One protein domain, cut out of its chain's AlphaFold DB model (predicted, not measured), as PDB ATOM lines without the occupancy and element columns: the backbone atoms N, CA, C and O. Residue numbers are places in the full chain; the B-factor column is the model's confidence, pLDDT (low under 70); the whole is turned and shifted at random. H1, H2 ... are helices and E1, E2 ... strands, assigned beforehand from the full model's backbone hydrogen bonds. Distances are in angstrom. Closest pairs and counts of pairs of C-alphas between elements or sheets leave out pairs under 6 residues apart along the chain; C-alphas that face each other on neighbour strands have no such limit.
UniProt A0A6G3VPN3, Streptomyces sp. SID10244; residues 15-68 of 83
ATOM      1  N   SER A  15      32.662 -45.881  82.279       96.38
ATOM      2  CA  SER A  15      33.720 -45.534  81.335       96.38
ATOM      3  C   SER A  15      34.770 -44.645  81.997       96.38
ATOM      4  O   SER A  15      34.492 -43.920  82.952       96.38
ATOM      5  N   ILE A  16      35.996 -44.693  81.483       97.56
ATOM      6  CA  ILE A  16      37.120 -43.875  81.946       97.56
ATOM      7  C   ILE A  16      37.627 -43.061  80.759       97.56
ATOM      8  O   ILE A  16      37.805 -43.600  79.669       97.56
ATOM      9  N   ILE A  17      37.898 -41.775  80.977       97.25
ATOM     10  CA  ILE A  17      38.560 -40.917  79.987       97.25
ATOM     11  C   ILE A  17      40.069 -40.875  80.224       97.25
ATOM     12  O   ILE A  17      40.561 -41.141  81.322       97.25
ATOM     13  N   LYS A  18      40.845 -40.528  79.204       97.44
ATOM     14  CA  LYS A  18      42.276 -40.268  79.375       97.44
ATOM     15  C   LYS A  18      42.465 -38.880  79.994       97.44
ATOM     16  O   LYS A  18      41.803 -37.941  79.571       97.44
ATOM     17  N   ASN A  19      43.353 -38.712  80.981       97.00
ATOM     18  CA  ASN A  19      43.528 -37.427  81.693       97.00
ATOM     19  C   ASN A  19      44.266 -36.329  80.875       97.00
ATOM     20  O   ASN A  19      44.987 -35.488  81.408       97.00
ATOM     21  N   ASN A  20      44.098 -36.342  79.553       96.81
ATOM     22  CA  ASN A  20      44.372 -35.239  78.629       96.81
ATOM     23  C   ASN A  20      43.102 -34.749  77.902       96.81
ATOM     24  O   ASN A  20      43.211 -33.922  77.004       96.81
ATOM     25  N   THR A  21      41.935 -35.269  78.279       97.12
ATOM     26  CA  THR A  21      40.614 -34.865  77.789       97.12
ATOM     27  C   THR A  21      39.956 -33.945  78.812       97.12
ATOM     28  O   THR A  21      39.978 -34.233  80.012       97.12
ATOM     29  N   LEU A  22      39.361 -32.842  78.353       98.00
ATOM     30  CA  LEU A  22      38.614 -31.938  79.229       98.00
ATOM     31  C   LEU A  22      37.267 -32.559  79.619       98.00
ATOM     32  O   LEU A  22      36.424 -32.840  78.763       98.00
ATOM     33  N   PHE A  23      37.063 -32.725  80.920       97.56
ATOM     34  CA  PHE A  23      35.789 -33.093  81.523       97.56
ATOM     35  C   PHE A  23      35.529 -32.151  82.690       97.56
ATOM     36  O   PHE A  23      36.379 -32.011  83.574       97.56
ATOM     37  N   GLU A  24      34.379 -31.487  82.680       97.69
ATOM     38  CA  GLU A  24      34.029 -30.469  83.663       97.69
ATOM     39  C   GLU A  24      34.149 -31.001  85.096       97.69
ATOM     40  O   GLU A  24      33.645 -32.069  85.438       97.69
ATOM     41  N   GLY A  25      34.856 -30.260  85.948       97.12
ATOM     42  CA  GLY A  25      35.054 -30.634  87.347       97.12
ATOM     43  C   GLY A  25      36.194 -31.626  87.609       97.12
ATOM     44  O   GLY A  25      36.597 -31.759  88.764       97.12
ATOM     45  N   LEU A  26      36.782 -32.258  86.584       96.69
ATOM     46  CA  LEU A  26      37.984 -33.085  86.746       96.69
ATOM     47  C   LEU A  26      39.267 -32.287  86.450       96.69
ATOM     48  O   LEU A  26      39.313 -31.545  85.463       96.69
ATOM     49  N   PRO A  27      40.330 -32.435  87.266       97.06
ATOM     50  CA  PRO A  27      41.641 -31.883  86.948       97.06
ATOM     51  C   PRO A  27      42.230 -32.465  85.663       97.06
ATOM     52  O   PRO A  27      42.119 -33.665  85.401       97.06
ATOM     53  N   VAL A  28      42.910 -31.621  84.884       96.25
ATOM     54  CA  VAL A  28      43.517 -31.999  83.596       96.25
ATOM     55  C   VAL A  28      45.038 -31.994  83.723       96.25
ATOM     56  O   VAL A  28      45.722 -31.026  83.392       96.25
ATOM     57  N   GLY A  29      45.585 -33.101  84.212       95.88
ATOM     58  CA  GLY A  29      46.999 -33.226  84.550       95.88
ATOM     59  C   GLY A  29      47.919 -33.538  83.370       95.88
ATOM     60  O   GLY A  29      49.133 -33.399  83.501       95.88
ATOM     61  N   ASN A  30      47.402 -33.997  82.222       96.94
ATOM     62  CA  ASN A  30      48.211 -34.439  81.073       96.94
ATOM     63  C   ASN A  30      49.365 -35.386  81.471       96.94
ATOM     64  O   ASN A  30      50.419 -35.389  80.843       96.94
ATOM     65  N   GLY A  31      49.219 -36.151  82.555       95.56
ATOM     66  CA  GLY A  31      50.262 -37.047  83.049       95.56
ATOM     67  C   GLY A  31      51.530 -36.371  83.586       95.56
ATOM     68  O   GLY A  31      52.487 -37.088  83.865       95.56
ATOM     69  N   SER A  32      51.568 -35.046  83.762       95.38
ATOM     70  CA  SER A  32      52.782 -34.281  84.082       95.38
ATOM     71  C   SER A  32      52.644 -33.456  85.364       95.38
ATOM     72  O   SER A  32      51.661 -32.744  85.534       95.38
ATOM     73  N   ALA A  33      53.675 -33.457  86.216       94.00
ATOM     74  CA  ALA A  33      53.762 -32.584  87.394       94.00
ATOM     75  C   ALA A  33      53.845 -31.082  87.050       94.00
ATOM     76  O   ALA A  33      53.703 -30.231  87.923       94.00
ATOM     77  N   ALA A  34      54.084 -30.743  85.778       94.56
ATOM     78  CA  ALA A  34      54.063 -29.361  85.304       94.56
ATOM     79  C   ALA A  34      52.638 -28.799  85.146       94.56
ATOM     80  O   ALA A  34      52.483 -27.593  84.951       94.56
ATOM     81  N   MET A  35      51.610 -29.653  85.181       95.88
ATOM     82  CA  MET A  35      50.221 -29.216  85.098       95.88
ATOM     83  C   MET A  35      49.678 -28.861  86.480       95.88
ATOM     84  O   MET A  35      49.907 -29.603  87.436       95.88
ATOM     85  N   PRO A  36      48.945 -27.744  86.601       94.62
ATOM     86  CA  PRO A  36      48.311 -27.390  87.855       94.62
ATOM     87  C   PRO A  36      47.123 -28.321  88.128       94.62
ATOM     88  O   PRO A  36      46.432 -28.754  87.204       94.62
ATOM     89  N   ASP A  37      46.847 -28.574  89.404       95.00
ATOM     90  CA  ASP A  37      45.675 -29.336  89.843       95.00
ATOM     91  C   ASP A  37      44.413 -28.455  89.793       95.00
ATOM     92  O   ASP A  37      43.877 -28.009  90.808       95.00
ATOM     93  N   LEU A  38      44.009 -28.092  88.573       96.50
ATOM     94  CA  LEU A  38      42.860 -27.232  88.307       96.50
ATOM     95  C   LEU A  38      41.788 -28.005  87.535       96.50
ATOM     96  O   LEU A  38      42.067 -28.489  86.433       96.50
ATOM     97  N   PRO A  39      40.555 -28.073  88.064       97.56
ATOM     98  CA  PRO A  39      39.422 -28.634  87.345       97.56
ATOM     99  C   PRO A  39      39.164 -27.926  86.012       97.56
ATOM    100  O   PRO A  39      39.228 -26.693  85.928       97.56
ATOM    101  N   ALA A  40      38.816 -28.691  84.975       97.81
ATOM    102  CA  ALA A  40      38.322 -28.111  83.734       97.81
ATOM    103  C   ALA A  40      37.009 -27.353  83.988       97.81
ATOM    104  O   ALA A  40      36.147 -27.801  84.744       97.81
ATOM    105  N   LYS A  41      36.848 -26.208  83.316       97.81
ATOM    106  CA  LYS A  41      35.644 -25.357  83.407       97.81
ATOM    107  C   LYS A  41      34.505 -25.797  82.481       97.81
ATOM    108  O   LYS A  41      33.515 -25.089  82.361       97.81
ATOM    109  N   GLY A  42      34.705 -26.889  81.758       97.94
ATOM    110  CA  GLY A  42      33.781 -27.391  80.761       97.94
ATOM    111  C   GLY A  42      34.372 -28.601  80.056       97.94
ATOM    112  O   GLY A  42      35.573 -28.877  80.153       97.94
ATOM    113  N   ASN A  43      33.510 -29.300  79.339       98.12
ATOM    114  CA  ASN A  43      33.883 -30.426  78.502       98.12
ATOM    115  C   ASN A  43      34.488 -29.947  77.172       98.12
ATOM    116  O   ASN A  43      34.164 -28.872  76.664       98.12
ATOM    117  N   GLU A  44      35.349 -30.766  76.573       97.88
ATOM    118  CA  GLU A  44      35.746 -30.595  75.169       97.88
ATOM    119  C   GLU A  44      34.689 -31.185  74.216       97.88
ATOM    120  O   GLU A  44      33.895 -32.032  74.634       97.88
ATOM    121  N   PRO A  45      34.687 -30.816  72.918       98.25
ATOM    122  CA  PRO A  45      33.704 -31.331  71.961       98.25
ATOM    123  C   PRO A  45      33.651 -32.862  71.875       98.25
ATOM    124  O   PRO A  45      32.578 -33.434  71.698       98.25
ATOM    125  N   PHE A  46      34.800 -33.530  72.029       97.25
ATOM    126  CA  PHE A  46      34.853 -34.989  72.090       97.25
ATOM    127  C   PHE A  46      34.109 -35.534  73.317       97.25
ATOM    128  O   PHE A  46      33.311 -36.456  73.173       97.25
ATOM    129  N   THR A  47      34.331 -34.956  74.500       97.19
ATOM    130  CA  THR A  47      33.650 -35.362  75.737       97.19
ATOM    131  C   THR A  47      32.144 -35.192  75.618       97.19
ATOM    132  O   THR A  47      31.417 -36.117  75.957       97.19
ATOM    133  N   GLU A  48      31.669 -34.070  75.076       96.88
ATOM    134  CA  GLU A  48      30.234 -33.848  74.841       96.88
ATOM    135  C   GLU A  48      29.635 -34.918  73.922       96.88
ATOM    136  O   GLU A  48      28.612 -35.533  74.228       96.88
ATOM    137  N   GLN A  49      30.315 -35.215  72.811       96.31
ATOM    138  CA  GLN A  49      29.880 -36.271  71.904       96.31
ATOM    139  C   GLN A  49      29.896 -37.642  72.586       96.31
ATOM    140  O   GLN A  49      28.962 -38.423  72.410       96.31
ATOM    141  N   PHE A  50      30.925 -37.950  73.370       96.31
ATOM    142  CA  PHE A  50      31.022 -39.225  74.064       96.31
ATOM    143  C   PHE A  50      29.909 -39.374  75.108       96.31
ATOM    144  O   PHE A  50      29.222 -40.395  75.112       96.31
ATOM    145  N   LEU A  51      29.640 -38.335  75.902       95.56
ATOM    146  CA  LEU A  51      28.544 -38.292  76.875       95.56
ATOM    147  C   LEU A  51      27.167 -38.448  76.223       95.56
ATOM    148  O   LEU A  51      26.323 -39.161  76.761       95.56
ATOM    149  N   SER A  52      26.960 -37.886  75.027       95.56
ATOM    150  CA  SER A  52      25.702 -38.051  74.279       95.56
ATOM    151  C   SER A  52      25.380 -39.502  73.895       95.56
ATOM    152  O   SER A  52      24.264 -39.797  73.474       95.56
ATOM    153  N   THR A  53      26.339 -40.423  74.035       96.25
ATOM    154  CA  THR A  53      26.101 -41.855  73.820       96.25
ATOM    155  C   THR A  53      25.507 -42.577  75.037       96.25
ATOM    156  O   THR A  53      25.152 -43.750  74.914       96.25
ATOM    157  N   GLY A  54      25.386 -41.906  76.190       95.00
ATOM    158  CA  GLY A  54      24.826 -42.459  77.430       95.00
ATOM    159  C   GLY A  54      25.853 -43.054  78.406       95.00
ATOM    160  O   GLY A  54      25.471 -43.642  79.420       95.00
ATOM    161  N   VAL A  55      27.153 -42.937  78.118       95.81
ATOM    162  CA  VAL A  55      28.213 -43.438  79.012       95.81
ATOM    163  C   VAL A  55      28.261 -42.682  80.338       95.81
ATOM    164  O   VAL A  55      28.019 -41.478  80.404       95.81
ATOM    165  N   ASN A  56      28.700 -43.382  81.385       93.69
ATOM    166  CA  ASN A  56      28.936 -42.812  82.705       93.69
ATOM    167  C   ASN A  56      30.435 -42.720  82.983       93.69
ATOM    168  O   ASN A  56      31.091 -43.742  83.193       93.69
ATOM    169  N   ILE A  57      30.986 -41.506  83.016       95.25
ATOM    170  CA  ILE A  57      32.399 -41.309  83.356       95.25
ATOM    171  C   ILE A  57      32.596 -41.490  84.863       95.25
ATOM    172  O   ILE A  57      32.074 -40.720  85.662       95.25
ATOM    173  N   VAL A  58      33.370 -42.507  85.249       95.56
ATOM    174  CA  VAL A  58      33.677 -42.821  86.660       95.56
ATOM    175  C   VAL A  58      35.050 -42.313  87.103       95.56
ATOM    176  O   VAL A  58      35.439 -42.484  88.255       95.56
ATOM    177  N   GLY A  59      35.800 -41.693  86.192       95.75
ATOM    178  CA  GLY A  59      37.088 -41.081  86.483       95.75
ATOM    179  C   GLY A  59      37.950 -40.889  85.243       95.75
ATOM    180  O   GLY A  59      37.522 -41.121  84.107       95.75
ATOM    181  N   ALA A  60      39.195 -40.487  85.483       97.19
ATOM    182  CA  ALA A  60      40.211 -40.334  84.458       97.19
ATOM    183  C   ALA A  60      41.396 -41.276  84.719       97.19
ATOM    184  O   ALA A  60      41.810 -41.480  85.858       97.19
ATOM    185  N   SER A  61      41.943 -41.849  83.651       97.62
ATOM    186  CA  SER A  61      43.123 -42.715  83.696       97.62
ATOM    187  C   SER A  61      44.415 -41.906  83.735       97.62
ATOM    188  O   SER A  61      44.506 -40.800  83.195       97.62
ATOM    189  N   THR A  62      45.446 -42.496  84.332       96.75
ATOM    190  CA  THR A  62      46.823 -42.022  84.202       96.75
ATOM    191  C   THR A  62      47.312 -42.161  82.760       96.75
ATOM    192  O   THR A  62      46.871 -43.019  81.995       96.75
ATOM    193  N   LEU A  63      48.254 -41.306  82.376       97.44
ATOM    194  CA  LEU A  63      48.889 -41.302  81.062       97.44
ATOM    195  C   LEU A  63      50.339 -40.829  81.195       97.44
ATOM    196  O   LEU A  63      50.635 -40.121  82.163       97.44
ATOM    197  N   PRO A  64      51.229 -41.157  80.240       97.06
ATOM    198  CA  PRO A  64      52.540 -40.523  80.185       97.06
ATOM    199  C   PRO A  64      52.429 -39.015  80.009       97.06
ATOM    200  O   PRO A  64      51.455 -38.525  79.432       97.06
ATOM    201  N   ALA A  65      53.458 -38.293  80.455       96.56
ATOM    202  CA  ALA A  65      53.534 -36.844  80.331       96.56
ATOM    203  C   ALA A  65      53.237 -36.405  78.887       96.56
ATOM    204  O   ALA A  65      53.941 -36.769  77.942       96.56
ATOM    205  N   PHE A  66      52.149 -35.654  78.733       96.69
ATOM    206  CA  PHE A  66      51.611 -35.131  77.478       96.69
ATOM    207  C   PHE A  66      51.309 -36.184  76.401       96.69
ATOM    208  O   PHE A  66      51.128 -35.843  75.236       96.69
ATOM    209  N   GLY A  67      51.254 -37.470  76.756       95.94
ATOM    210  CA  GLY A  67      51.107 -38.548  75.779       95.94
ATOM    211  C   GLY A  67      52.324 -38.738  74.865       95.94
ATOM    212  O   GLY A  67      52.177 -39.357  73.815       95.94
ATOM    213  N   LEU A  68      53.498 -38.207  75.228       96.19
ATOM    214  CA  LEU A  68      54.687 -38.190  74.361       96.19
ATOM    215  C   LEU A  68      55.444 -39.524  74.301       96.19
ATOM    216  O   LEU A  68      56.307 -39.696  73.441       96.19
TER     217      LEU A  68
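This is residues 15 to 68 of the 83 residues of a protein of Streptomyces sp. SID10244 (UniProt A0A6G3VPN3). The domain has little regular structure: a small ribbon of two parallel strands, E1 and E2, with one short helix, H1, near it, and a long loop, residues 19 to 44, that swings out to Ala 34 and folds back to H1. The printed part has 54 residues, with E1, H1, E2 in chain order; the class is mixed, with 17 residues in named elements. It is compact, with a radius of gyration of the C-alphas of 10.9 A, yet elongated, spanning 32 by 20 by 18 A.

E1, residues 15 to 18, and E2, residues 56 to 61, are parallel neighbours at 35 degrees; N 15 and O 56 are 2.8 A apart, N 61 and O 17 2.8 A, within hydrogen-bond range. With H1, residues 45 to 51, they form a strand-helix-strand unit, two parallel strands joined through a helix, with a right-handed crossover. In H1 every O i to N i+4 pair is within hydrogen-bond range.

E1 begins at C-alpha 15 (33.720, -45.534, 81.335). H1 measures 10.0 A. E2 measures 14.2 A and ends at C-alpha 61 (43.123, -42.715, 83.696).

The C-alphas farthest apart, of Ala 34 and Gly 54, are 33.0 A apart. The link E1 to H1 is long, 26 residues; H1 to E2 is tight. The printed part has no cut, and no printed residue is under pLDDT 70.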